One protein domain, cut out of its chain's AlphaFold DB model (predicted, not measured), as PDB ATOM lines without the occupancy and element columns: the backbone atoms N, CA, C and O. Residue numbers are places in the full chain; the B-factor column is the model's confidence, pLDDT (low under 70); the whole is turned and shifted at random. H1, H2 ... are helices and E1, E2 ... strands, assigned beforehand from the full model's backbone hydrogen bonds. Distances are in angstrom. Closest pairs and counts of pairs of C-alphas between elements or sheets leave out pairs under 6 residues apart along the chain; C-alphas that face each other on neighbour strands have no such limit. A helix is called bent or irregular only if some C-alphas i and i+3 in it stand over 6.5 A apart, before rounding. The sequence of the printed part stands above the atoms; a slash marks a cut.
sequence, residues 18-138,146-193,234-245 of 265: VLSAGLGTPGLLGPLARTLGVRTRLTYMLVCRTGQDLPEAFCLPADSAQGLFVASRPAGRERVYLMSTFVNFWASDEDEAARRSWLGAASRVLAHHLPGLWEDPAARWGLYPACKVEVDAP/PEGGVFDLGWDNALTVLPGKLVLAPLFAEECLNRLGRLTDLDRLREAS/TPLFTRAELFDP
ATOM      1  N   VAL A  18      94.068 104.770  86.621       92.25
ATOM      2  CA  VAL A  18      93.537 104.530  87.969       92.25
ATOM      3  C   VAL A  18      92.808 105.770  88.450       92.25
ATOM      4  O   VAL A  18      93.382 106.857  88.503       92.25
ATOM      5  N   LEU A  19      91.548 105.600  88.835       91.12
ATOM      6  CA  LEU A  19      90.736 106.636  89.454       91.12
ATOM      7  C   LEU A  19      90.763 106.475  90.978       91.12
ATOM      8  O   LEU A  19      90.127 105.577  91.530       91.12
ATOM      9  N   SER A  20      91.490 107.361  91.658       90.50
ATOM     10  CA  SER A  20      91.656 107.362  93.121       90.50
ATOM     11  C   SER A  20      91.604 108.787  93.689       90.50
ATOM     12  O   SER A  20      92.528 109.247  94.358       90.50
ATOM     13  N   ALA A  21      90.532 109.522  93.389       88.94
ATOM     14  CA  ALA A  21      90.407 110.951  93.695       88.94
ATOM     15  C   ALA A  21      89.736 111.244  95.054       88.94
ATOM     16  O   ALA A  21      89.218 112.342  95.265       88.94
ATOM     17  N   GLY A  22      89.671 110.266  95.967       87.25
ATOM     18  CA  GLY A  22      88.967 110.414  97.245       87.25
ATOM     19  C   GLY A  22      87.517 110.859  97.024       87.25
ATOM     20  O   GLY A  22      86.793 110.212  96.268       87.25
ATOM     21  N   LEU A  23      87.130 111.998  97.612       86.62
ATOM     22  CA  LEU A  23      85.805 112.625  97.457       86.62
ATOM     23  C   LEU A  23      85.426 112.981  96.012       86.62
ATOM     24  O   LEU A  23      84.239 113.077  95.714       86.62
ATOM     25  N   GLY A  24      86.396 113.139  95.109       87.25
ATOM     26  CA  GLY A  24      86.130 113.367  93.686       87.25
ATOM     27  C   GLY A  24      85.728 112.102  92.922       87.25
ATOM     28  O   GLY A  24      85.163 112.193  91.833       87.25
ATOM     29  N   THR A  25      85.984 110.915  93.480       88.81
ATOM     30  CA  THR A  25      85.780 109.637  92.779       88.81
ATOM     31  C   THR A  25      84.327 109.404  92.355       88.81
ATOM     32  O   THR A  25      84.122 109.086  91.185       88.81
ATOM     33  N   PRO A  26      83.298 109.625  93.204       87.25
ATOM     34  CA  PRO A  26      81.904 109.481  92.780       87.25
ATOM     35  C   PRO A  26      81.545 110.369  91.578       87.25
ATOM     36  O   PRO A  26      80.850 109.920  90.670       87.25
ATOM     37  N   GLY A  27      82.055 111.607  91.543       87.94
ATOM     38  CA  GLY A  27      81.826 112.539  90.436       87.94
ATOM     39  C   GLY A  27      82.485 112.083  89.133       87.94
ATOM     40  O   GLY A  27      81.857 112.141  88.080       87.94
ATOM     41  N   LEU A  28      83.715 111.567  89.210       89.12
ATOM     42  CA  LEU A  28      84.435 111.039  88.046       89.12
ATOM     43  C   LEU A  28      83.827 109.738  87.503       89.12
ATOM     44  O   LEU A  28      83.829 109.519  86.296       89.12
ATOM     45  N   LEU A  29      83.299 108.880  88.380       88.50
ATOM     46  CA  LEU A  29      82.611 107.646  87.986       88.50
ATOM     47  C   LEU A  29      81.230 107.916  87.369       88.50
ATOM     48  O   LEU A  29      80.713 107.086  86.617       88.50
ATOM     49  N   GLY A  30      80.604 109.050  87.695       88.44
ATOM     50  CA  GLY A  30      79.282 109.408  87.193       88.44
ATOM     51  C   GLY A  30      78.242 108.313  87.494       88.44
ATOM     52  O   GLY A  30      78.139 107.861  88.638       88.44
ATOM     53  N   PRO A  31      77.463 107.841  86.500       87.38
ATOM     54  CA  PRO A  31      76.465 106.786  86.707       87.38
ATOM     55  C   PRO A  31      77.032 105.472  87.263       87.38
ATOM     56  O   PRO A  31      76.332 104.777  88.002       87.38
ATOM     57  N   LEU A  32      78.294 105.148  86.956       85.19
ATOM     58  CA  LEU A  32      78.941 103.907  87.392       85.19
ATOM     59  C   LEU A  32      79.113 103.849  88.916       85.19
ATOM     60  O   LEU A  32      79.092 102.760  89.487       85.19
ATOM     61  N   ALA A  33      79.193 105.005  89.590       86.81
ATOM     62  CA  ALA A  33      79.272 105.074  91.047       86.81
ATOM     63  C   ALA A  33      78.114 104.317  91.716       86.81
ATOM     64  O   ALA A  33      78.336 103.578  92.670       86.81
ATOM     65  N   ARG A  34      76.886 104.434  91.183       82.69
ATOM     66  CA  ARG A  34      75.705 103.751  91.739       82.69
ATOM     67  C   ARG A  34      75.777 102.240  91.560       82.69
ATOM     68  O   ARG A  34      75.441 101.515  92.488       82.69
ATOM     69  N   THR A  35      76.222 101.779  90.394       82.25
ATOM     70  CA  THR A  35      76.383 100.348  90.092       82.25
ATOM     71  C   THR A  35      77.418  99.699  91.004       82.25
ATOM     72  O   THR A  35      77.226  98.576  91.451       82.25
ATOM     73  N   LEU A  36      78.492 100.428  91.305       79.62
ATOM     74  CA  LEU A  36      79.551  99.987  92.207       79.62
ATOM     75  C   LEU A  36      79.217 100.217  93.692       79.62
ATOM     76  O   LEU A  36      80.051  99.926  94.537       79.62
ATOM     77  N   GLY A  37      78.046 100.771  94.029       82.44
ATOM     78  CA  GLY A  37      77.676 101.075  95.417       82.44
ATOM     79  C   GLY A  37      78.502 102.197  96.062       82.44
ATOM     80  O   GLY A  37      78.503 102.336  97.280       82.44
ATOM     81  N   VAL A  38      79.209 103.009  95.277       85.69
ATOM     82  CA  VAL A  38      80.093 104.077  95.761       85.69
ATOM     83  C   VAL A  38      79.271 105.284  96.189       85.69
ATOM     84  O   VAL A  38      78.501 105.839  95.400       85.69
ATOM     85  N   ARG A  39      79.456 105.734  97.432       83.38
ATOM     86  CA  ARG A  39      78.689 106.842  98.009       83.38
ATOM     87  C   ARG A  39      79.530 107.739  98.897       83.38
ATOM     88  O   ARG A  39      80.460 107.292  99.564       83.38
ATOM     89  N   THR A  40      79.134 109.005  98.963       85.25
ATOM     90  CA  THR A  40      79.669 109.953  99.940       85.25
ATOM     91  C   THR A  40      78.844 109.887 101.219       85.25
ATOM     92  O   THR A  40      77.621 110.055 101.210       85.25
ATOM     93  N   ARG A  41      79.526 109.647 102.333       84.00
ATOM     94  CA  ARG A  41      78.983 109.764 103.681       84.00
ATOM     95  C   ARG A  41      79.496 111.029 104.327       84.00
ATOM     96  O   ARG A  41      80.642 111.419 104.111       84.00
ATOM     97  N   LEU A  42      78.655 111.602 105.167       85.81
ATOM     98  CA  LEU A  42      79.010 112.721 106.012       85.81
ATOM     99  C   LEU A  42      79.146 112.253 107.458       85.81
ATOM    100  O   LEU A  42      78.286 111.546 107.976       85.81
ATOM    101  N   THR A  43      80.207 112.674 108.124       88.06
ATOM    102  CA  THR A  43      80.281 112.715 109.584       88.06
ATOM    103  C   THR A  43      80.780 114.093 110.000       88.06
ATOM    104  O   THR A  43      80.993 114.958 109.151       88.06
ATOM    105  N   TYR A  44      80.977 114.313 111.291       90.94
ATOM    106  CA  TYR A  44      81.597 115.536 111.776       90.94
ATOM    107  C   TYR A  44      82.814 115.222 112.624       90.94
ATOM    108  O   TYR A  44      82.959 114.144 113.207       90.94
ATOM    109  N   MET A  45      83.686 116.214 112.673       93.19
ATOM    110  CA  MET A  45      84.852 116.243 113.527       93.19
ATOM    111  C   MET A  45      84.690 117.415 114.478       93.19
ATOM    112  O   MET A  45      84.525 118.559 114.050       93.19
ATOM    113  N   LEU A  46      84.726 117.119 115.771       96.19
ATOM    114  CA  LEU A  46      84.751 118.134 116.810       96.19
ATOM    115  C   LEU A  46      86.206 118.452 117.146       96.19
ATOM    116  O   LEU A  46      87.017 117.559 117.382       96.19
ATOM    117  N   VAL A  47      86.517 119.735 117.176       96.19
ATOM    118  CA  VAL A  47      87.811 120.284 117.561       96.19
ATOM    119  C   VAL A  47      87.650 120.889 118.947       96.19
ATOM    120  O   VAL A  47      86.731 121.670 119.171       96.19
ATOM    121  N   CYS A  48      88.534 120.560 119.879       96.44
ATOM    122  CA  CYS A  48      88.596 121.199 121.187       96.44
ATOM    123  C   CYS A  48      90.006 121.720 121.427       96.44
ATOM    124  O   CYS A  48      90.959 120.946 121.431       96.44
ATOM    125  N   ARG A  49      90.149 123.023 121.645       95.38
ATOM    126  CA  ARG A  49      91.395 123.635 122.092       95.38
ATOM    127  C   ARG A  49      91.284 123.937 123.577       95.38
ATOM    128  O   ARG A  49      90.339 124.598 124.005       95.38
ATOM    129  N   THR A  50      92.233 123.434 124.354       94.62
ATOM    130  CA  THR A  50      92.256 123.605 125.808       94.62
ATOM    131  C   THR A  50      93.689 123.592 126.338       94.62
ATOM    132  O   THR A  50      94.599 123.020 125.728       94.62
ATOM    133  N   GLY A  51      93.885 124.230 127.493       91.81
ATOM    134  CA  GLY A  51      95.101 124.108 128.296       91.81
ATOM    135  C   GLY A  51      95.114 122.870 129.200       91.81
ATOM    136  O   GLY A  51      96.119 122.626 129.862       91.81
ATOM    137  N   GLN A  52      94.020 122.100 129.256       90.69
ATOM    138  CA  GLN A  52      93.973 120.856 130.019       90.69
ATOM    139  C   GLN A  52      94.848 119.774 129.377       90.69
ATOM    140  O   GLN A  52      94.809 119.539 128.163       90.69
ATOM    141  N   ASP A  53      95.608 119.080 130.221       88.38
ATOM    142  CA  ASP A  53      96.437 117.956 129.807       88.38
ATOM    143  C   ASP A  53      95.642 116.651 129.919       88.38
ATOM    144  O   ASP A  53      95.439 116.103 131.002       88.38
ATOM    145  N   LEU A  54      95.140 116.186 128.778       91.75
ATOM    146  CA  LEU A  54      94.467 114.904 128.615       91.75
ATOM    147  C   LEU A  54      95.389 113.962 127.824       91.75
ATOM    148  O   LEU A  54      96.324 114.419 127.156       91.75
ATOM    149  N   PRO A  55      95.132 112.642 127.853       93.56
ATOM    150  CA  PRO A  55      95.922 111.687 127.087       93.56
ATOM    151  C   PRO A  55      95.952 112.002 125.584       93.56
ATOM    152  O   PRO A  55      95.011 112.565 125.024       93.56
ATOM    153  N   GLU A  56      97.031 111.591 124.917       91.00
ATOM    154  CA  GLU A  56      97.242 111.834 123.481       91.00
ATOM    155  C   GLU A  56      96.192 111.196 122.587       91.00
ATOM    156  O   GLU A  56      95.771 111.790 121.599       91.00
ATOM    157  N   ALA A  57      95.760 109.995 122.942       94.69
ATOM    158  CA  ALA A  57      94.676 109.315 122.273       94.69
ATOM    159  C   ALA A  57      93.897 108.497 123.293       94.69
ATOM    160  O   ALA A  57      94.481 107.831 124.151       94.69
ATOM    161  N   PHE A  58      92.575 108.555 123.211       95.12
ATOM    162  CA  PHE A  58      91.687 107.801 124.085       95.12
ATOM    163  C   PHE A  58      90.307 107.646 123.447       95.12
ATOM    164  O   PHE A  58      89.981 108.282 122.445       95.12
ATOM    165  N   CYS A  59      89.494 106.768 124.028       95.62
ATOM    166  CA  CYS A  59      88.118 106.548 123.612       95.62
ATOM    167  C   CYS A  59      87.187 106.819 124.793       95.62
ATOM    168  O   CYS A  59      87.440 106.344 125.902       95.62
ATOM    169  N   LEU A  60      86.120 107.573 124.548       95.38
ATOM    170  CA  LEU A  60      85.023 107.769 125.484       95.38
ATOM    171  C   LEU A  60      83.883 106.834 125.069       95.38
ATOM    172  O   LEU A  60      83.278 107.056 124.014       95.38
ATOM    173  N   PRO A  61      83.617 105.764 125.833       93.00
ATOM    174  CA  PRO A  61      82.622 104.775 125.450       93.00
ATOM    175  C   PRO A  61      81.207 105.359 125.529       93.00
ATOM    176  O   PRO A  61      80.911 106.203 126.360       93.00
ATOM    177  N   ALA A  62      80.311 104.880 124.678       89.00
ATOM    178  CA  ALA A  62      78.881 105.151 124.771       89.00
ATOM    179  C   ALA A  62      78.121 103.992 124.129       89.00
ATOM    180  O   ALA A  62      78.722 103.151 123.454       89.00
ATOM    181  N   ASP A  63      76.806 103.952 124.314       80.19
ATOM    182  CA  ASP A  63      75.987 102.928 123.678       80.19
ATOM    183  C   ASP A  63      76.087 103.014 122.145       80.19
ATOM    184  O   ASP A  63      76.019 104.087 121.533       80.19
ATOM    185  N   SER A  64      76.187 101.847 121.503       74.81
ATOM    186  CA  SER A  64      76.235 101.713 120.039       74.81
ATOM    187  C   SER A  64      77.411 102.482 119.392       74.81
ATOM    188  O   SER A  64      78.533 102.465 119.887       74.81
ATOM    189  N   ALA A  65      77.184 103.130 118.244       77.75
ATOM    190  CA  ALA A  65      78.197 103.835 117.453       77.75
ATOM    191  C   ALA A  65      78.530 105.261 117.958       77.75
ATOM    192  O   ALA A  65      79.195 106.015 117.246       77.75
ATOM    193  N   GLN A  66      78.037 105.653 119.141       85.81
ATOM    194  CA  GLN A  66      78.077 107.041 119.631       85.81
ATOM    195  C   GLN A  66      79.323 107.389 120.457       85.81
ATOM    196  O   GLN A  66      79.493 108.552 120.816       85.81
ATOM    197  N   GLY A  67      80.188 106.415 120.757       92.06
ATOM    198  CA  GLY A  67      81.445 106.674 121.460       92.06
ATOM    199  C   GLY A  67      82.348 107.642 120.689       92.06
ATOM    200  O   GLY A  67      82.319 107.678 119.456       92.06
ATOM    201  N   LEU A  68      83.146 108.422 121.421       95.25
ATOM    202  CA  LEU A  68      84.078 109.390 120.841       95.25
ATOM    203  C   LEU A  68      85.498 108.832 120.822       95.25
ATOM    204  O   LEU A  68      86.055 108.496 121.866       95.25
ATOM    205  N   PHE A  69      86.106 108.813 119.641       94.69
ATOM    206  CA  PHE A  69      87.542 108.611 119.470       94.69
ATOM    207  C   PHE A  69      88.220 109.963 119.505       94.69
ATOM    208  O   PHE A  69      87.856 110.844 118.727       94.69
ATOM    209  N   VAL A  70      89.192 110.114 120.395       95.75
ATOM    210  CA  VAL A  70      89.898 111.367 120.618       95.75
ATOM    211  C   VAL A  70      91.368 111.176 120.287       95.75
ATOM    212  O   VAL A  70      91.987 110.217 120.745       95.75
ATOM    213  N   ALA A  71      91.924 112.100 119.513       94.19
ATOM    214  CA  ALA A  71      93.353 112.208 119.257       94.19
ATOM    215  C   ALA A  71      93.788 113.663 119.424       94.19
ATOM    216  O   ALA A  71      93.059 114.571 119.028       94.19
ATOM    217  N   SER A  72      94.961 113.899 120.001       92.12
ATOM    218  CA  SER A  72      95.472 115.242 120.255       92.12
ATOM    219  C   SER A  72      96.655 115.603 119.367       92.12
ATOM    220  O   SER A  72      97.397 114.749 118.878       92.12
ATOM    221  N   ARG A  73      96.829 116.906 119.158       87.25
ATOM    222  CA  ARG A  73      97.999 117.514 118.531       87.25
ATOM    223  C   ARG A  73      98.495 118.680 119.388       87.25
ATOM    224  O   ARG A  73      97.676 119.415 119.951       87.25
ATOM    225  N   PRO A  74      99.817 118.872 119.505       82.75
ATOM    226  CA  PRO A  74     100.363 120.045 120.175       82.75
ATOM    227  C   PRO A  74     100.067 121.314 119.361       82.75
ATOM    228  O   PRO A  74     100.228 121.325 118.143       82.75
ATOM    229  N   ALA A  75      99.670 122.392 120.038       81.19
ATOM    230  CA  ALA A  75      99.396 123.698 119.438       81.19
ATOM    231  C   ALA A  75     100.009 124.812 120.305       81.19
ATOM    232  O   ALA A  75      99.340 125.488 121.089       81.19
ATOM    233  N   GLY A  76     101.328 124.992 120.196       80.19
ATOM    234  CA  GLY A  76     102.065 125.937 121.035       80.19
ATOM    235  C   GLY A  76     102.072 125.501 122.503       80.19
ATOM    236  O   GLY A  76     102.684 124.492 122.839       80.19
ATOM    237  N   ARG A  77     101.425 126.282 123.380       78.31
ATOM    238  CA  ARG A  77     101.267 125.960 124.814       78.31
ATOM    239  C   ARG A  77      99.977 125.197 125.130       78.31
ATOM    240  O   ARG A  77      99.791 124.786 126.268       78.31
ATOM    241  N   GLU A  78      99.099 125.049 124.148       85.31
ATOM    242  CA  GLU A  78      97.812 124.372 124.277       85.31
ATOM    243  C   GLU A  78      97.841 123.038 123.527       85.31
ATOM    244  O   GLU A  78      98.763 122.747 122.751       85.31
ATOM    245  N   ARG A  79      96.809 122.223 123.742       88.50
ATOM    246  CA  ARG A  79      96.564 121.014 122.954       88.50
ATOM    247  C   ARG A  79      95.250 121.165 122.203       88.50
ATOM    248  O   ARG A  79      94.279 121.722 122.717       88.50
ATOM    249  N   VAL A  80      95.240 120.670 120.971       92.56
ATOM    250  CA  VAL A  80      94.033 120.550 120.158       92.56
ATOM    251  C   VAL A  80      93.643 119.085 120.113       92.56
ATOM    252  O   VAL A  80      94.450 118.246 119.729       92.56
ATOM    253  N   TYR A  81      92.412 118.785 120.493       95.00
ATOM    254  CA  TYR A  81      91.825 117.456 120.445       95.00
ATOM    255  C   TYR A  81      90.842 117.382 119.286       95.00
ATOM    256  O   TYR A  81      89.954 118.223 119.161       95.00
ATOM    257  N   LEU A  82      91.007 116.363 118.455       95.06
ATOM    258  CA  LEU A  82      90.104 115.994 117.378       95.06
ATOM    259  C   LEU A  82      89.264 114.819 117.855       95.06
ATOM    260  O   LEU A  82      89.810 113.824 118.333       95.06
ATOM    261  N   MET A  83      87.948 114.943 117.735       95.44
ATOM    262  CA  MET A  83      86.999 113.961 118.243       95.44
ATOM    263  C   MET A  83      86.016 113.562 117.151       95.44
ATOM    264  O   MET A  83      85.458 114.421 116.468       95.44
ATOM    265  N   SER A  84      85.783 112.261 117.004       92.12
ATOM    266  CA  SER A  84      84.827 111.724 116.031       92.12
ATOM    267  C   SER A  84      84.053 110.535 116.584       92.12
ATOM    268  O   SER A  84      84.512 109.875 117.514       92.12
ATOM    269  N   THR A  85      82.903 110.237 115.983       88.81
ATOM    270  CA  THR A  85      82.107 109.029 116.257       88.81
ATOM    271  C   THR A  85      82.053 108.145 115.009       88.81
ATOM    272  O   THR A  85      82.499 108.537 113.932       88.81
ATOM    273  N   PHE A  86      81.462 106.952 115.112       81.75
ATOM    274  CA  PHE A  86      81.164 106.136 113.927       81.75
ATOM    275  C   PHE A  86      79.828 106.491 113.263       81.75
ATOM    276  O   PHE A  86      79.463 105.867 112.263       81.75
ATOM    277  N   VAL A  87      79.090 107.472 113.793       83.56
ATOM    278  CA  VAL A  87      77.809 107.903 113.228       83.56
ATOM    279  C   VAL A  87      78.062 108.625 111.910       83.56
ATOM    280  O   VAL A  87      78.790 109.617 111.855       83.56
ATOM    281  N   ASN A  88      77.439 108.116 110.851       84.50
ATOM    282  CA  ASN A  88      77.518 108.684 109.513       84.50
ATOM    283  C   ASN A  88      76.112 108.965 108.990       84.50
ATOM    284  O   ASN A  88      75.192 108.169 109.178       84.50
ATOM    285  N   PHE A  89      75.983 110.068 108.274       84.06
ATOM    286  CA  PHE A  89      74.784 110.498 107.582       84.06
ATOM    287  C   PHE A  89      74.982 110.351 106.079       84.06
ATOM    288  O   PHE A  89      76.100 110.223 105.564       84.06
ATOM    289  N   TRP A  90      73.871 110.349 105.359       80.25
ATOM    290  CA  TRP A  90      73.916 110.575 103.926       80.25
ATOM    291  C   TRP A  90      74.319 112.024 103.684       80.25
ATOM    292  O   TRP A  90      73.750 112.918 104.301       80.25
ATOM    293  N   ALA A  91      75.314 112.249 102.824       70.19
ATOM    294  CA  ALA A  91      75.626 113.600 102.392       70.19
ATOM    295  C   ALA A  91      74.444 114.108 101.546       70.19
ATOM    296  O   ALA A  91      74.214 113.618 100.440       70.19
ATOM    297  N   SER A  92      73.663 115.030 102.106       67.19
ATOM    298  CA  SER A  92      72.552 115.729 101.457       67.19
ATOM    299  C   SER A  92      72.653 117.218 101.757       67.19
ATOM    300  O   SER A  92      73.216 117.591 102.784       67.19
ATOM    301  N   ASP A  93      72.050 118.049 100.910       53.06
ATOM    302  CA  ASP A  93      72.093 119.512 101.037       53.06
ATOM    303  C   ASP A  93      71.440 120.043 102.339       53.06
ATOM    304  O   ASP A  93      71.681 121.180 102.736       53.06
ATOM    305  N   GLU A  94      70.661 119.219 103.055       59.03
ATOM    306  CA  GLU A  94      70.072 119.545 104.364       59.03
ATOM    307  C   GLU A  94      70.919 119.010 105.537       59.03
ATOM    308  O   GLU A  94      70.640 117.964 106.126       59.03
ATOM    309  N   ASP A  95      71.971 119.752 105.888       75.44
ATOM    310  CA  ASP A  95      72.995 119.314 106.849       75.44
ATOM    311  C   ASP A  95      72.673 119.633 108.332       75.44
ATOM    312  O   ASP A  95      73.232 119.071 109.276       75.44
ATOM    313  N   GLU A  96      71.728 120.536 108.597       83.38
ATOM    314  CA  GLU A  96      71.543 121.073 109.951       83.38
ATOM    315  C   GLU A  96      70.971 120.049 110.949       83.38
ATOM    316  O   GLU A  96      71.333 120.042 112.131       83.38
ATOM    317  N   ALA A  97      70.069 119.174 110.502       84.88
ATOM    318  CA  ALA A  97      69.495 118.134 111.355       84.88
ATOM    319  C   ALA A  97      70.539 117.069 111.727       84.88
ATOM    320  O   ALA A  97      70.623 116.678 112.896       84.88
ATOM    321  N   ALA A  98      71.367 116.657 110.762       86.81
ATOM    322  CA  ALA A  98      72.488 115.749 110.980       86.81
ATOM    323  C   ALA A  98      73.490 116.355 111.974       86.81
ATOM    324  O   ALA A  98      73.843 115.712 112.966       86.81
ATOM    325  N   ARG A  99      73.831 117.635 111.789       89.06
ATOM    326  CA  ARG A  99      74.751 118.373 112.660       89.06
ATOM    327  C   ARG A  99      74.249 118.424 114.094       89.06
ATOM    328  O   ARG A  99      74.984 118.087 115.019       89.06
ATOM    329  N   ARG A 100      72.983 118.812 114.290       89.81
ATOM    330  CA  ARG A 100      72.358 118.878 115.623       89.81
ATOM    331  C   ARG A 100      72.281 117.506 116.285       89.81
ATOM    332  O   ARG A 100      72.588 117.388 117.468       89.81
ATOM    333  N   SER A 101      71.899 116.473 115.534       89.25
ATOM    334  CA  SER A 101      71.842 115.098 116.039       89.25
ATOM    335  C   SER A 101      73.219 114.613 116.500       89.25
ATOM    336  O   SER A 101      73.351 114.091 117.609       89.25
ATOM    337  N   TRP A 102      74.253 114.847 115.688       92.25
ATOM    338  CA  TRP A 102      75.624 114.462 116.005       92.25
ATOM    339  C   TRP A 102      76.169 115.226 117.217       92.25
ATOM    340  O   TRP A 102      76.670 114.604 118.154       92.25
ATOM    341  N   LEU A 103      76.000 116.556 117.256       93.12
ATOM    342  CA  LEU A 103      76.413 117.393 118.390       93.12
ATOM    343  C   LEU A 103      75.715 116.983 119.689       93.12
ATOM    344  O   LEU A 103      76.367 116.911 120.725       93.12
ATOM    345  N   GLY A 104      74.416 116.674 119.641       91.25
ATOM    346  CA  GLY A 104      73.659 116.213 120.809       91.25
ATOM    347  C   GLY A 104      74.088 114.832 121.320       91.25
ATOM    348  O   GLY A 104      73.944 114.527 122.506       91.25
ATOM    349  N   ALA A 105      74.623 113.967 120.454       90.62
ATOM    350  CA  ALA A 105      75.252 112.723 120.889       90.62
ATOM    351  C   ALA A 105      76.617 112.998 121.535       90.62
ATOM    352  O   ALA A 105      76.845 112.575 122.667       90.62
ATOM    353  N   ALA A 106      77.479 113.766 120.862       93.62
ATOM    354  CA  ALA A 106      78.815 114.096 121.353       93.62
ATOM    355  C   ALA A 106      78.780 114.848 122.697       93.62
ATOM    356  O   ALA A 106      79.544 114.514 123.601       93.62
ATOM    357  N   SER A 107      77.865 115.808 122.866       93.88
ATOM    358  CA  SER A 107      77.731 116.593 124.100       93.88
ATOM    359  C   SER A 107      77.406 115.726 125.312       93.88
ATOM    360  O   SER A 107      78.000 115.908 126.371       93.88
ATOM    361  N   ARG A 108      76.521 114.733 125.162       93.31
ATOM    362  CA  ARG A 108      76.178 113.795 126.242       93.31
ATOM    363  C   ARG A 108      77.379 112.950 126.661       93.31
ATOM    364  O   ARG A 108      77.601 112.776 127.856       93.31
ATOM    365  N   VAL A 109      78.166 112.470 125.697       95.50
ATOM    366  CA  VAL A 109      79.387 111.692 125.968       95.50
ATOM    367  C   VAL A 109      80.434 112.557 126.676       95.50
ATOM    368  O   VAL A 109      81.009 112.130 127.677       95.50
ATOM    369  N   LEU A 110      80.644 113.790 126.209       95.69
ATOM    370  CA  LEU A 110      81.598 114.730 126.804       95.69
ATOM    371  C   LEU A 110      81.199 115.155 128.216       95.69
ATOM    372  O   LEU A 110      82.023 115.068 129.122       95.69
ATOM    373  N   ALA A 111      79.946 115.560 128.421       95.25
ATOM    374  CA  ALA A 111      79.442 115.971 129.728       95.25
ATOM    375  C   ALA A 111      79.527 114.837 130.760       95.25
ATOM    376  O   ALA A 111      79.786 115.085 131.935       95.25
ATOM    377  N   HIS A 112      79.335 113.587 130.323       95.94
ATOM    378  CA  HIS A 112      79.427 112.426 131.200       95.94
ATOM    379  C   HIS A 112      80.875 112.052 131.547       95.94
ATOM    380  O   HIS A 112      81.188 111.854 132.721       95.94
ATOM    381  N   HIS A 113      81.760 111.945 130.550       96.75
ATOM    382  CA  HIS A 113      83.109 111.410 130.759       96.75
ATOM    383  C   HIS A 113      84.177 112.459 131.061       96.75
ATOM    384  O   HIS A 113      85.164 112.146 131.723       96.75
ATOM    385  N   LEU A 114      84.003 113.684 130.573       96.44
ATOM    386  CA  LEU A 114      84.946 114.785 130.746       96.44
ATOM    387  C   LEU A 114      84.234 116.033 131.301       96.44
ATOM    388  O   LEU A 114      84.353 117.104 130.705       96.44
ATOM    389  N   PRO A 115      83.528 115.951 132.447       96.00
ATOM    390  CA  PRO A 115      82.775 117.087 132.988       96.00
ATOM    391  C   PRO A 115      83.665 118.310 133.254       96.00
ATOM    392  O   PRO A 115      83.241 119.441 133.047       96.00
ATOM    393  N   GLY A 116      84.925 118.092 133.651       95.31
ATOM    394  CA  GLY A 116      85.894 119.169 133.864       95.31
ATOM    395  C   GLY A 116      86.319 119.890 132.583       95.31
ATOM    396  O   GLY A 116      86.576 121.085 132.634       95.31
ATOM    397  N   LEU A 117      86.375 119.197 131.440       95.56
ATOM    398  CA  LEU A 117      86.603 119.831 130.136       95.56
ATOM    399  C   LEU A 117      85.318 120.482 129.619       95.56
ATOM    400  O   LEU A 117      85.352 121.561 129.035       95.56
ATOM    401  N   TRP A 118      84.188 119.803 129.817       96.00
ATOM    402  CA  TRP A 118      82.882 120.254 129.368       96.00
ATOM    403  C   TRP A 118      82.506 121.595 129.999       96.00
ATOM    404  O   TRP A 118      82.094 122.501 129.289       96.00
ATOM    405  N   GLU A 119      82.725 121.764 131.302       94.94
ATOM    406  CA  GLU A 119      82.424 123.011 132.015       94.94
ATOM    407  C   GLU A 119      83.575 124.036 131.989       94.94
ATOM    408  O   GLU A 119      83.478 125.085 132.626       94.94
ATOM    409  N   ASP A 120      84.671 123.769 131.266       95.38
ATOM    410  CA  ASP A 120      85.827 124.668 131.209       95.38
ATOM    411  C   ASP A 120      85.525 125.924 130.365       95.38
ATOM    412  O   ASP A 120      85.386 125.829 129.140       95.38
ATOM    413  N   PRO A 121      85.487 127.132 130.962       94.81
ATOM    414  CA  PRO A 121      85.236 128.364 130.216       94.81
ATOM    415  C   PRO A 121      86.402 128.765 129.300       94.81
ATOM    416  O   PRO A 121      86.225 129.613 128.418       94.81
ATOM    417  N   ALA A 122      87.599 128.201 129.491       94.94
ATOM    418  CA  ALA A 122      88.753 128.420 128.625       94.94
ATOM    419  C   ALA A 122      88.755 127.485 127.406       94.94
ATOM    420  O   ALA A 122      89.387 127.816 126.403       94.94
ATOM    421  N   ALA A 123      88.017 126.370 127.447       95.62
ATOM    422  CA  ALA A 123      87.910 125.472 126.307       95.62
ATOM    423  C   ALA A 123      87.227 126.169 125.121       95.62
ATOM    424  O   ALA A 123      86.282 126.957 125.265       95.62
ATOM    425  N   ARG A 124      87.739 125.898 123.924       96.38
ATOM    426  CA  ARG A 124      87.220 126.438 122.669       96.38
ATOM    427  C   ARG A 124      86.901 125.302 121.719       96.38
ATOM    428  O   ARG A 124      87.734 124.428 121.501       96.38
ATOM    429  N   TRP A 125      85.701 125.328 121.159       97.12
ATOM    430  CA  TRP A 125      85.127 124.223 120.410       97.12
ATOM    431  C   TRP A 125      84.862 124.624 118.969       97.12
ATOM    432  O   TRP A 125      84.310 125.687 118.710       97.12
ATOM    433  N   GLY A 126      85.226 123.763 118.035       95.31
ATOM    434  CA  GLY A 126      84.939 123.918 116.620       95.31
ATOM    435  C   GLY A 126      84.307 122.652 116.072       95.31
ATOM    436  O   GLY A 126      84.508 121.571 116.618       95.31
ATOM    437  N   LEU A 127      83.552 122.774 114.991       93.31
ATOM    438  CA  LEU A 127      82.974 121.634 114.294       93.31
ATOM    439  C   LEU A 127      83.170 121.826 112.799       93.31
ATOM    440  O   LEU A 127      82.849 122.895 112.278       93.31
ATOM    441  N   TYR A 128      83.630 120.786 112.113       90.31
ATOM    442  CA  TYR A 128      83.656 120.773 110.655       90.31
ATOM    443  C   TYR A 128      83.066 119.471 110.095       90.31
ATOM    444  O   TYR A 128      83.174 118.413 110.730       90.31
ATOM    445  N   PRO A 129      82.403 119.539 108.926       88.62
ATOM    446  CA  PRO A 129      81.937 118.354 108.224       88.62
ATOM    447  C   PRO A 129      83.132 117.567 107.684       88.62
ATOM    448  O   PRO A 129      84.016 118.119 107.035       88.62
ATOM    449  N   ALA A 130      83.144 116.261 107.921       86.50
ATOM    450  CA  ALA A 130      84.124 115.341 107.367       86.50
ATOM    451  C   ALA A 130      83.414 114.361 106.437       86.50
ATOM    452  O   ALA A 130      82.731 113.426 106.865       86.50
ATOM    453  N   CYS A 131      83.569 114.591 105.139       85.62
ATOM    454  CA  CYS A 131      83.050 113.693 104.124       85.62
ATOM    455  C   CYS A 131      84.029 112.542 103.887       85.62
ATOM    456  O   CYS A 131      85.247 112.726 103.865       85.62
ATOM    457  N   LYS A 132      83.494 111.355 103.623       83.38
ATOM    458  CA  LYS A 132      84.269 110.191 103.182       83.38
ATOM    459  C   LYS A 132      83.535 109.447 102.082       83.38
ATOM    460  O   LYS A 132      82.310 109.496 102.001       83.38
ATOM    461  N   VAL A 133      84.294 108.743 101.251       84.31
ATOM    462  CA  VAL A 133      83.734 107.829 100.255       84.31
ATOM    463  C   VAL A 133      83.744 106.420 100.820       84.31
ATOM    464  O   VAL A 133      84.775 105.941 101.289       84.31
ATOM    465  N   GLU A 134      82.592 105.767 100.760       82.25
ATOM    466  CA  GLU A 134      82.400 104.372 101.136       82.25
ATOM    467  C   GLU A 134      81.797 103.597  99.964       82.25
ATOM    468  O   GLU A 134      81.203 104.178  99.053       82.25
ATOM    469  N   VAL A 135      81.959 102.279 100.003       81.31
ATOM    470  CA  VAL A 135      81.341 101.347  99.066       81.31
ATOM    471  C   VAL A 135      80.303 100.546  99.836       81.31
ATOM    472  O   VAL A 135      80.636  99.930 100.847       81.31
ATOM    473  N   ASP A 136      79.045 100.579  99.403       74.56
ATOM    474  CA  ASP A 136      78.001  99.724  99.964       74.56
ATOM    475  C   ASP A 136      78.410  98.254  99.783       74.56
ATOM    476  O   ASP A 136      78.766  97.835  98.682       74.56
ATOM    477  N   ALA A 137      78.335  97.453 100.847       59.78
ATOM    478  CA  ALA A 137      78.566  96.019 100.732       59.78
ATOM    479  C   ALA A 137      77.467  95.391  99.844       59.78
ATOM    480  O   ALA A 137      76.284  95.522 100.184       59.78
ATOM    481  N   PRO A 138      77.811  94.711  98.734       50.88
ATOM    482  CA  PRO A 138      76.823  93.982  97.955       50.88
ATOM    483  C   PRO A 138      76.284  92.810  98.799       50.88
ATOM    484  O   PRO A 138      77.044  91.991  99.308       50.88
ATOM    485  N   PRO A 146      81.295  98.063 105.331       55.28
ATOM    486  CA  PRO A 146      81.699  98.405 103.971       55.28
ATOM    487  C   PRO A 146      83.207  98.175 103.811       55.28
ATOM    488  O   PRO A 146      84.020  98.803 104.499       55.28
ATOM    489  N   GLU A 147      83.577  97.239 102.941       65.00
ATOM    490  CA  GLU A 147      84.968  96.941 102.626       65.00
ATOM    491  C   GLU A 147      85.395  97.812 101.448       65.00
ATOM    492  O   GLU A 147      84.706  97.908 100.431       65.00
ATOM    493  N   GLY A 148      86.525  98.501 101.611       78.12
ATOM    494  CA  GLY A 148      87.172  99.133 100.475       78.12
ATOM    495  C   GLY A 148      87.537  98.103  99.405       78.12
ATOM    496  O   GLY A 148      87.497  96.897  99.645       78.12
ATOM    497  N   GLY A 149      87.917  98.559  98.220       86.75
ATOM    498  CA  GLY A 149      88.264  97.640  97.148       86.75
ATOM    499  C   GLY A 149      88.887  98.294  95.932       86.75
ATOM    500  O   GLY A 149      88.972  99.521  95.814       86.75
ATOM    501  N   VAL A 150      89.305  97.424  95.016       88.81
ATOM    502  CA  VAL A 150      89.691  97.773  93.651       88.81
ATOM    503  C   VAL A 150      88.606  97.271  92.706       88.81
ATOM    504  O   VAL A 150      88.262  96.086  92.730       88.81
ATOM    505  N   PHE A 151      88.077  98.161  91.872       87.69
ATOM    506  CA  PHE A 151      86.947  97.877  90.991       87.69
ATOM    507  C   PHE A 151      87.315  98.155  89.539       87.69
ATOM    508  O   PHE A 151      87.927  99.180  89.229       87.69
ATOM    509  N   ASP A 152      86.917  97.244  88.658       86.25
ATOM    510  CA  ASP A 152      87.054  97.411  87.217       86.25
ATOM    511  C   ASP A 152      86.017  98.412  86.707       86.25
ATOM    512  O   ASP A 152      84.855  98.404  87.121       86.25
ATOM    513  N   LEU A 153      86.434  99.281  85.789       86.31
ATOM    514  CA  LEU A 153      85.570 100.334  85.253       86.31
ATOM    515  C   LEU A 153      84.886  99.955  83.934       86.31
ATOM    516  O   LEU A 153      84.239 100.790  83.308       86.31
ATOM    517  N   GLY A 154      85.023  98.697  83.510       80.81
ATOM    518  CA  GLY A 154      84.483  98.191  82.246       80.81
ATOM    519  C   GLY A 154      85.354  98.482  81.021       80.81
ATOM    520  O   GLY A 154      85.000  98.059  79.924       80.81
ATOM    521  N   TRP A 155      86.494  99.158  81.199       83.50
ATOM    522  CA  TRP A 155      87.557  99.255  80.197       83.50
ATOM    523  C   TRP A 155      88.705  98.317  80.561       83.50
ATOM    524  O   TRP A 155      89.057  98.204  81.736       83.50
ATOM    525  N   ASP A 156      89.339  97.727  79.548       81.38
ATOM    526  CA  ASP A 156      90.411  96.731  79.709       81.38
ATOM    527  C   ASP A 156      91.655  97.266  80.435       81.38
ATOM    528  O   ASP A 156      92.536  96.502  80.813       81.38
ATOM    529  N   ASN A 157      91.753  98.580  80.638       83.44
ATOM    530  CA  ASN A 157      92.908  99.226  81.236       83.44
ATOM    531  C   ASN A 157      92.559 100.299  82.277       83.44
ATOM    532  O   ASN A 157      93.393 101.165  82.552       83.44
ATOM    533  N   ALA A 158      91.351 100.277  82.849       88.50
ATOM    534  CA  ALA A 158      90.925 101.290  83.811       88.50
ATOM    535  C   ALA A 158      90.325 100.691  85.088       88.50
ATOM    536  O   ALA A 158      89.378  99.904  85.048       88.50
ATOM    537  N   LEU A 159      90.853 101.135  86.229       91.62
ATOM    538  CA  LEU A 159      90.436 100.716  87.565       91.62
ATOM    539  C   LEU A 159      90.063 101.921  88.432       91.62
ATOM    540  O   LEU A 159      90.539 103.035  88.209       91.62
ATOM    541  N   THR A 160      89.286 101.694  89.487       91.19
ATOM    542  CA  THR A 160      89.165 102.625  90.618       91.19
ATOM    543  C   THR A 160      89.552 101.948  91.923       91.19
ATOM    544  O   THR A 160      89.346 100.747  92.096       91.19
ATOM    545  N   VAL A 161      90.140 102.721  92.837       90.50
ATOM    546  CA  VAL A 161      90.573 102.250  94.155       90.50
ATOM    547  C   VAL A 161      89.876 103.073  95.226       90.50
ATOM    548  O   VAL A 161      90.019 104.295  95.279       90.50
ATOM    549  N   LEU A 162      89.138 102.390  96.094       88.56
ATOM    550  CA  LEU A 162      88.325 102.993  97.142       88.56
ATOM    551  C   LEU A 162      88.629 102.289  98.460       88.56
ATOM    552  O   LEU A 162      87.947 101.334  98.800       88.56
ATOM    553  N   PRO A 163      89.645 102.720  99.223       79.25
ATOM    554  CA  PRO A 163      90.090 101.969 100.392       79.25
ATOM    555  C   PRO A 163      89.120 102.037 101.581       79.25
ATOM    556  O   PRO A 163      89.247 101.249 102.515       79.25
ATOM    557  N   GLY A 164      88.182 102.994 101.597       78.81
ATOM    558  CA  GLY A 164      87.213 103.228 102.680       78.81
ATOM    559  C   GLY A 164      87.823 103.737 103.999       78.81
ATOM    560  O   GLY A 164      87.198 104.513 104.717       78.81
ATOM    561  N   LYS A 165      89.066 103.354 104.316       79.44
ATOM    562  CA  LYS A 165      89.856 103.808 105.468       79.44
ATOM    563  C   LYS A 165      91.306 104.029 105.052       79.44
ATOM    564  O   LYS A 165      91.876 103.212 104.334       79.44
ATOM    565  N   LEU A 166      91.932 105.086 105.572       82.44
ATOM    566  CA  LEU A 166      93.323 105.431 105.246       82.44
ATOM    567  C   LEU A 166      94.307 104.299 105.577       82.44
ATOM    568  O   LEU A 166      95.218 104.029 104.802       82.44
ATOM    569  N   VAL A 167      94.079 103.587 106.684       83.69
ATOM    570  CA  VAL A 167      94.922 102.454 107.110       83.69
ATOM    571  C   VAL A 167      94.924 101.286 106.118       83.69
ATOM    572  O   VAL A 167      95.835 100.467 106.155       83.69
ATOM    573  N   LEU A 168      93.932 101.210 105.224       85.31
ATOM    574  CA  LEU A 168      93.831 100.174 104.194       85.31
ATOM    575  C   LEU A 168      94.413 100.615 102.844       85.31
ATOM    576  O   LEU A 168      94.512  99.800 101.930       85.31
ATOM    577  N   ALA A 169      94.810 101.882 102.692       88.75
ATOM    578  CA  ALA A 169      95.324 102.399 101.426       88.75
ATOM    579  C   ALA A 169      96.546 101.622 100.889       88.75
ATOM    580  O   ALA A 169      96.547 101.334  99.692       88.75
ATOM    581  N   PRO A 170      97.541 101.216 101.713       88.44
ATOM    582  CA  PRO A 170      98.672 100.429 101.214       88.44
ATOM    583  C   PRO A 170      98.247  99.079 100.621       88.44
ATOM    584  O   PRO A 170      98.680  98.729  99.527       88.44
ATOM    585  N   LEU A 171      97.337  98.370 101.297       87.69
ATOM    586  CA  LEU A 171      96.824  97.072 100.851       87.69
ATOM    587  C   LEU A 171      96.154  97.180  99.473       87.69
ATOM    588  O   LEU A 171      96.454  96.410  98.562       87.69
ATOM    589  N   PHE A 172      95.276  98.168  99.296       89.62
ATOM    590  CA  PHE A 172      94.560  98.340  98.031       89.62
ATOM    591  C   PHE A 172      95.420  98.949  96.919       89.62
ATOM    592  O   PHE A 172      95.145  98.718  95.741       89.62
ATOM    593  N   ALA A 173      96.485  99.680  97.260       89.62
ATOM    594  CA  ALA A 173      97.483 100.105  96.284       89.62
ATOM    595  C   ALA A 173      98.241  98.899  95.705       89.62
ATOM    596  O   ALA A 173      98.386  98.795  94.486       89.62
ATOM    597  N   GLU A 174      98.665  97.956  96.552       88.75
ATOM    598  CA  GLU A 174      99.294  96.707  96.106       88.75
ATOM    599  C   GLU A 174      98.340  95.853  95.263       88.75
ATOM    600  O   GLU A 174      98.711  95.378  94.187       88.75
ATOM    601  N   GLU A 175      97.087  95.700  95.699       89.75
ATOM    602  CA  GLU A 175      96.077  94.975  94.928       89.75
ATOM    603  C   GLU A 175      95.842  95.611  93.548       89.75
ATOM    604  O   GLU A 175      95.764  94.902  92.540       89.75
ATOM    605  N   CYS A 176      95.781  96.944  93.484       90.44
ATOM    606  CA  CYS A 176      95.632  97.682  92.236       90.44
ATOM    607  C   CYS A 176      96.805  97.416  91.288       90.44
ATOM    608  O   CYS A 176      96.580  97.058  90.132       90.44
ATOM    609  N   LEU A 177      98.046  97.499  91.779       88.50
ATOM    610  CA  LEU A 177      99.236  97.194  90.980       88.50
ATOM    611  C   LEU A 177      99.207  95.763  90.433       88.50
ATOM    612  O   LEU A 177      99.501  95.551  89.258       88.50
ATOM    613  N   ASN A 178      98.796  94.789  91.248       86.62
ATOM    614  CA  ASN A 178      98.675  93.395  90.820       86.62
ATOM    615  C   ASN A 178      97.593  93.199  89.746       86.62
ATOM    616  O   ASN A 178      97.768  92.392  88.832       86.62
ATOM    617  N   ARG A 179      96.466  93.919  89.834       86.44
ATOM    618  CA  ARG A 179      95.406  93.887  88.810       86.44
ATOM    619  C   ARG A 179      95.858  94.551  87.512       86.44
ATOM    620  O   ARG A 179      95.699  93.958  86.451       86.44
ATOM    621  N   LEU A 180      96.490  95.721  87.593       84.62
ATOM    622  CA  LEU A 180      97.049  96.413  86.431       84.62
ATOM    623  C   LEU A 180      98.116  95.580  85.712       84.62
ATOM    624  O   LEU A 180      98.116  95.537  84.482       84.62
ATOM    625  N   GLY A 181      98.971  94.884  86.472       78.94
ATOM    626  CA  GLY A 181      99.942  93.907  85.965       78.94
ATOM    627  C   GLY A 181      99.310  92.911  84.994       78.94
ATOM    628  O   GLY A 181      99.785  92.752  83.872       78.94
ATOM    629  N   ARG A 182      98.172  92.328  85.396       74.62
ATOM    630  CA  ARG A 182      97.406  91.364  84.588       74.62
ATOM    631  C   ARG A 182      96.701  91.985  83.382       74.62
ATOM    632  O   ARG A 182      96.573  91.321  82.363       74.62
ATOM    633  N   LEU A 183      96.221  93.223  83.506       71.56
ATOM    634  CA  LEU A 183      95.438  93.895  82.461       71.56
ATOM    635  C   LEU A 183      96.291  94.449  81.316       71.56
ATOM    636  O   LEU A 183      95.831  94.533  80.183       71.56
ATOM    637  N   THR A 184      97.531  94.840  81.600       69.56
ATOM    638  CA  THR A 184      98.351  95.606  80.646       69.56
ATOM    639  C   THR A 184      99.676  94.947  80.292       69.56
ATOM    640  O   THR A 184     100.510  95.579  79.649       69.56
ATOM    641  N   ASP A 185      99.885  93.689  80.707       65.75
ATOM    642  CA  ASP A 185     101.186  93.017  80.585       65.75
ATOM    643  C   ASP A 185     102.306  93.874  81.222       65.75
ATOM    644  O   ASP A 185     103.456  93.871  80.789       65.75
ATOM    645  N   LEU A 186     101.968  94.656  82.258       59.06
ATOM    646  CA  LEU A 186     102.839  95.658  82.892       59.06
ATOM    647  C   LEU A 186     104.133  95.038  83.450       59.06
ATOM    648  O   LEU A 186     105.149  95.725  83.572       59.06
ATOM    649  N   ASP A 187     104.130  93.731  83.722       57.78
ATOM    650  CA  ASP A 187     105.329  92.969  84.076       57.78
ATOM    651  C   ASP A 187     106.381  92.980  82.948       57.78
ATOM    652  O   ASP A 187     107.570  93.098  83.235       57.78
ATOM    653  N   ARG A 188     105.977  93.037  81.669       55.47
ATOM    654  CA  ARG A 188     106.892  93.267  80.531       55.47
ATOM    655  C   ARG A 188     107.498  94.673  80.523       55.47
ATOM    656  O   ARG A 188     108.629  94.841  80.076       55.47
ATOM    657  N   LEU A 189     106.788  95.688  81.024       52.41
ATOM    658  CA  LEU A 189     107.320  97.055  81.168       52.41
ATOM    659  C   LEU A 189     108.295  97.167  82.356       52.41
ATOM    660  O   LEU A 189     109.278  97.911  82.281       52.41
ATOM    661  N   ARG A 190     108.067  96.395  83.430       52.44
ATOM    662  CA  ARG A 190     109.023  96.225  84.539       52.44
ATOM    663  C   ARG A 190     110.273  95.454  84.108       52.44
ATOM    664  O   ARG A 190     111.371  95.864  84.468       52.44
ATOM    665  N   GLU A 191     110.133  94.403  83.299       46.81
ATOM    666  CA  GLU A 191     111.261  93.647  82.732       46.81
ATOM    667  C   GLU A 191     112.053  94.446  81.688       46.81
ATOM    668  O   GLU A 191     113.282  94.385  81.679       46.81
ATOM    669  N   ALA A 192     111.393  95.291  80.886       48.03
ATOM    670  CA  ALA A 192     112.073  96.281  80.041       48.03
ATOM    671  C   ALA A 192     112.884  97.313  80.857       48.03
ATOM    672  O   ALA A 192     113.708  98.033  80.295       48.03
ATOM    673  N   SER A 193     112.672  97.358  82.176       47.69
ATOM    674  CA  SER A 193     113.374  98.215  83.136       47.69
ATOM    675  C   SER A 193     114.280  97.431  84.111       47.69
ATOM    676  O   SER A 193     114.714  97.986  85.122       47.69
ATOM    677  N   THR A 234      89.204 125.665 111.260       87.75
ATOM    678  CA  THR A 234      87.906 125.534 111.927       87.75
ATOM    679  C   THR A 234      87.713 126.686 112.920       87.75
ATOM    680  O   THR A 234      88.484 126.802 113.879       87.75
ATOM    681  N   PRO A 235      86.674 127.524 112.749       91.94
ATOM    682  CA  PRO A 235      86.345 128.558 113.717       91.94
ATOM    683  C   PRO A 235      86.043 127.945 115.085       91.94
ATOM    684  O   PRO A 235      85.354 126.926 115.182       91.94
ATOM    685  N   LEU A 236      86.560 128.573 116.140       94.38
ATOM    686  CA  LEU A 236      86.388 128.097 117.504       94.38
ATOM    687  C   LEU A 236      85.477 129.030 118.301       94.38
ATOM    688  O   LEU A 236      85.632 130.249 118.269       94.38
ATOM    689  N   PHE A 237      84.583 128.426 119.070       95.69
ATOM    690  CA  PHE A 237      83.525 129.072 119.828       95.69
ATOM    691  C   PHE A 237      83.569 128.635 121.293       95.69
ATOM    692  O   PHE A 237      84.257 127.682 121.673       95.69
ATOM    693  N   THR A 238      82.830 129.326 122.147       96.06
ATOM    694  CA  THR A 238      82.511 128.836 123.490       96.06
ATOM    695  C   THR A 238      81.562 127.637 123.421       96.06
ATOM    696  O   THR A 238      80.922 127.376 122.401       96.06
ATOM    697  N   ARG A 239      81.434 126.900 124.534       95.00
ATOM    698  CA  ARG A 239      80.481 125.782 124.637       95.00
ATOM    699  C   ARG A 239      79.053 126.217 124.294       95.00
ATOM    700  O   ARG A 239      78.401 125.557 123.494       95.00
ATOM    701  N   ALA A 240      78.590 127.317 124.889       92.56
ATOM    702  CA  ALA A 240      77.222 127.797 124.713       92.56
ATOM    703  C   ALA A 240      76.933 128.166 123.248       92.56
ATOM    704  O   ALA A 240      75.903 127.786 122.711       92.56
ATOM    705  N   GLU A 241      77.871 128.830 122.572       93.19
ATOM    706  CA  GLU A 241      77.711 129.213 121.162       93.19
ATOM    707  C   GLU A 241      77.600 128.006 120.218       93.19
ATOM    708  O   GLU A 241      76.843 128.061 119.250       93.19
ATOM    709  N   LEU A 242      78.337 126.919 120.483       92.50
ATOM    710  CA  LEU A 242      78.346 125.746 119.603       92.50
ATOM    711  C   LEU A 242      77.233 124.736 119.923       92.50
ATOM    712  O   LEU A 242      76.628 124.175 119.008       92.50
ATOM    713  N   PHE A 243      76.996 124.461 121.207       90.06
ATOM    714  CA  PHE A 243      76.110 123.381 121.654       90.06
ATOM    715  C   PHE A 243      74.717 123.855 122.065       90.06
ATOM    716  O   PHE A 243      73.778 123.065 121.981       90.06
ATOM    717  N   ASP A 244      74.577 125.125 122.449       84.94
ATOM    718  CA  ASP A 244      73.325 125.719 122.914       84.94
ATOM    719  C   ASP A 244      72.886 126.858 121.966       84.94
ATOM    720  O   ASP A 244      72.695 127.994 122.415       84.94
ATOM    721  N   PRO A 245      72.754 126.613 120.639       63.75
ATOM    722  CA  PRO A 245      72.399 127.679 119.713       63.75
ATOM    723  C   PRO A 245      71.044 128.277 120.116       63.75
ATOM    724  O   PRO A 245      70.136 127.527 120.499       63.75
TER     725      PRO A 245
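Overview. This is residues 18 to 138, 146 to 193 and 234 to 245 of the 265 residues of an uncharacterized protein of Streptomyces sp. UH6 (UniProt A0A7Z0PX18). Two lobes sit at the ends of a long two-stranded ribbon, E1 and E5. At one end E2, E3 and E4 widen the ribbon into a strongly twisted sheet with H3 slanting over one face; at the other, the small hairpin of E6 and E7 packs with H5, and H1 covers part of the ribbon on the face opposite H3. The printed part has 181 residues, with seven named helices and seven named strands in the order H1 H2 E1 E2 E3 E4 H3 H4 E5 E6 E7 H5 H6 H7, a mixed class. The larger sheet runs E2, E3, E4, E1, E5, and both sheets are antiparallel. The whole is loose, with a radius of gyration of the C-alphas of 20.6 A, and elongated, spanning 64 by 37 by 29 A.

Arrangement. Start at residues 18 to 19, which pair in parallel with residues 159 to 160 of E7, residues 158 to 162. H1, residues 22 to 29, lies over E1, residues 38 to 50, and E5, residues 124 to 135, at a height of 8.8 A over the sheet; the closest C-alphas of H1 and E5 are those of Leu 23 and Val 133, 5.9 A apart. H2, residues 32 to 35, is close to H1 but not clearly touching, Pro 26 to Ala 33 being 5.4 A between C-alphas. E1 and E5 are antiparallel at 159 degrees; look for N 39 and O 134, 2.8 A apart. Next come E2, residues 57 to 60, E3, residues 68 to 75, and E4, residues 78 to 84, a meander of two hairpins, each strand the antiparallel neighbour of the one before: N 60 and O 68 are 2.8 A apart, and so are N 73 and O 80. E1 is the antiparallel neighbour of E4, with N 48 and O 81 at 2.8 A, and E1 E2 E3 E4 form a Greek key, a meander whose last strand pairs with the strand before it. H3, residues 96 to 113, lies over E4 and E1 at a height of 9.3 A, slantwise at 44 degrees to E1 on the local plane. H4, residues 115 to 118, only just touches H3, only at the corner, with 3 pairs of C-alphas within 8 A, the closest those of Ala 111 and Trp 118 at 5.5 A; residues 110 to 111 alone of H3 take part. E4, H3 H4 and E5 form a split strand-helix-strand unit, two strands running the same way with E1 between them, its crossover right-handed. E6, residues 149 to 152, forms a hairpin with E7, N 151 and O 160 being 2.9 A apart. The closest C-alphas of E6 and H5, residues 166 to 184, are those of Val 150 and Cys 176, 6.1 A apart. H6, residues 186 to 191, is about perpendicular to H5 at 83 degrees. H7, residues 239 to 243, only grazes the larger sheet. Every O i to N i+4 pair is within hydrogen-bond range in H6 and H7, against 2 of 4 in H1, 13 of 14 in H3 and 13 of 15 in H5; H2 and H4 are too short for one.

Along the chain. Find C-alpha 22 at (88.967, 110.414, 97.245), where H1 begins; it is only just irregular, C-alphas 23 and 26 being 6.9 A apart. E1 runs 37.8 A, E5 34.9 A, H3 25.7 A and H5 27.0 A. H5 is irregular, C-alphas 167 and 170 being 7.3 A apart, with a kink of 26 degrees near residue 173. H7 ends at C-alpha 243, (76.110, 123.381, 121.654).

Size, cuts and confidence. The farthest C-alphas, Glu 119 and Ala 192, are 65.5 A apart. Residues 139 to 145 and 194 to 233 are not printed, with gaps of 8.9 A and 47.2 A. The link E4 to H3 is long. Mean pLDDT of the printed part is 85.4; residues 184 to 193 are among the 18 under 70.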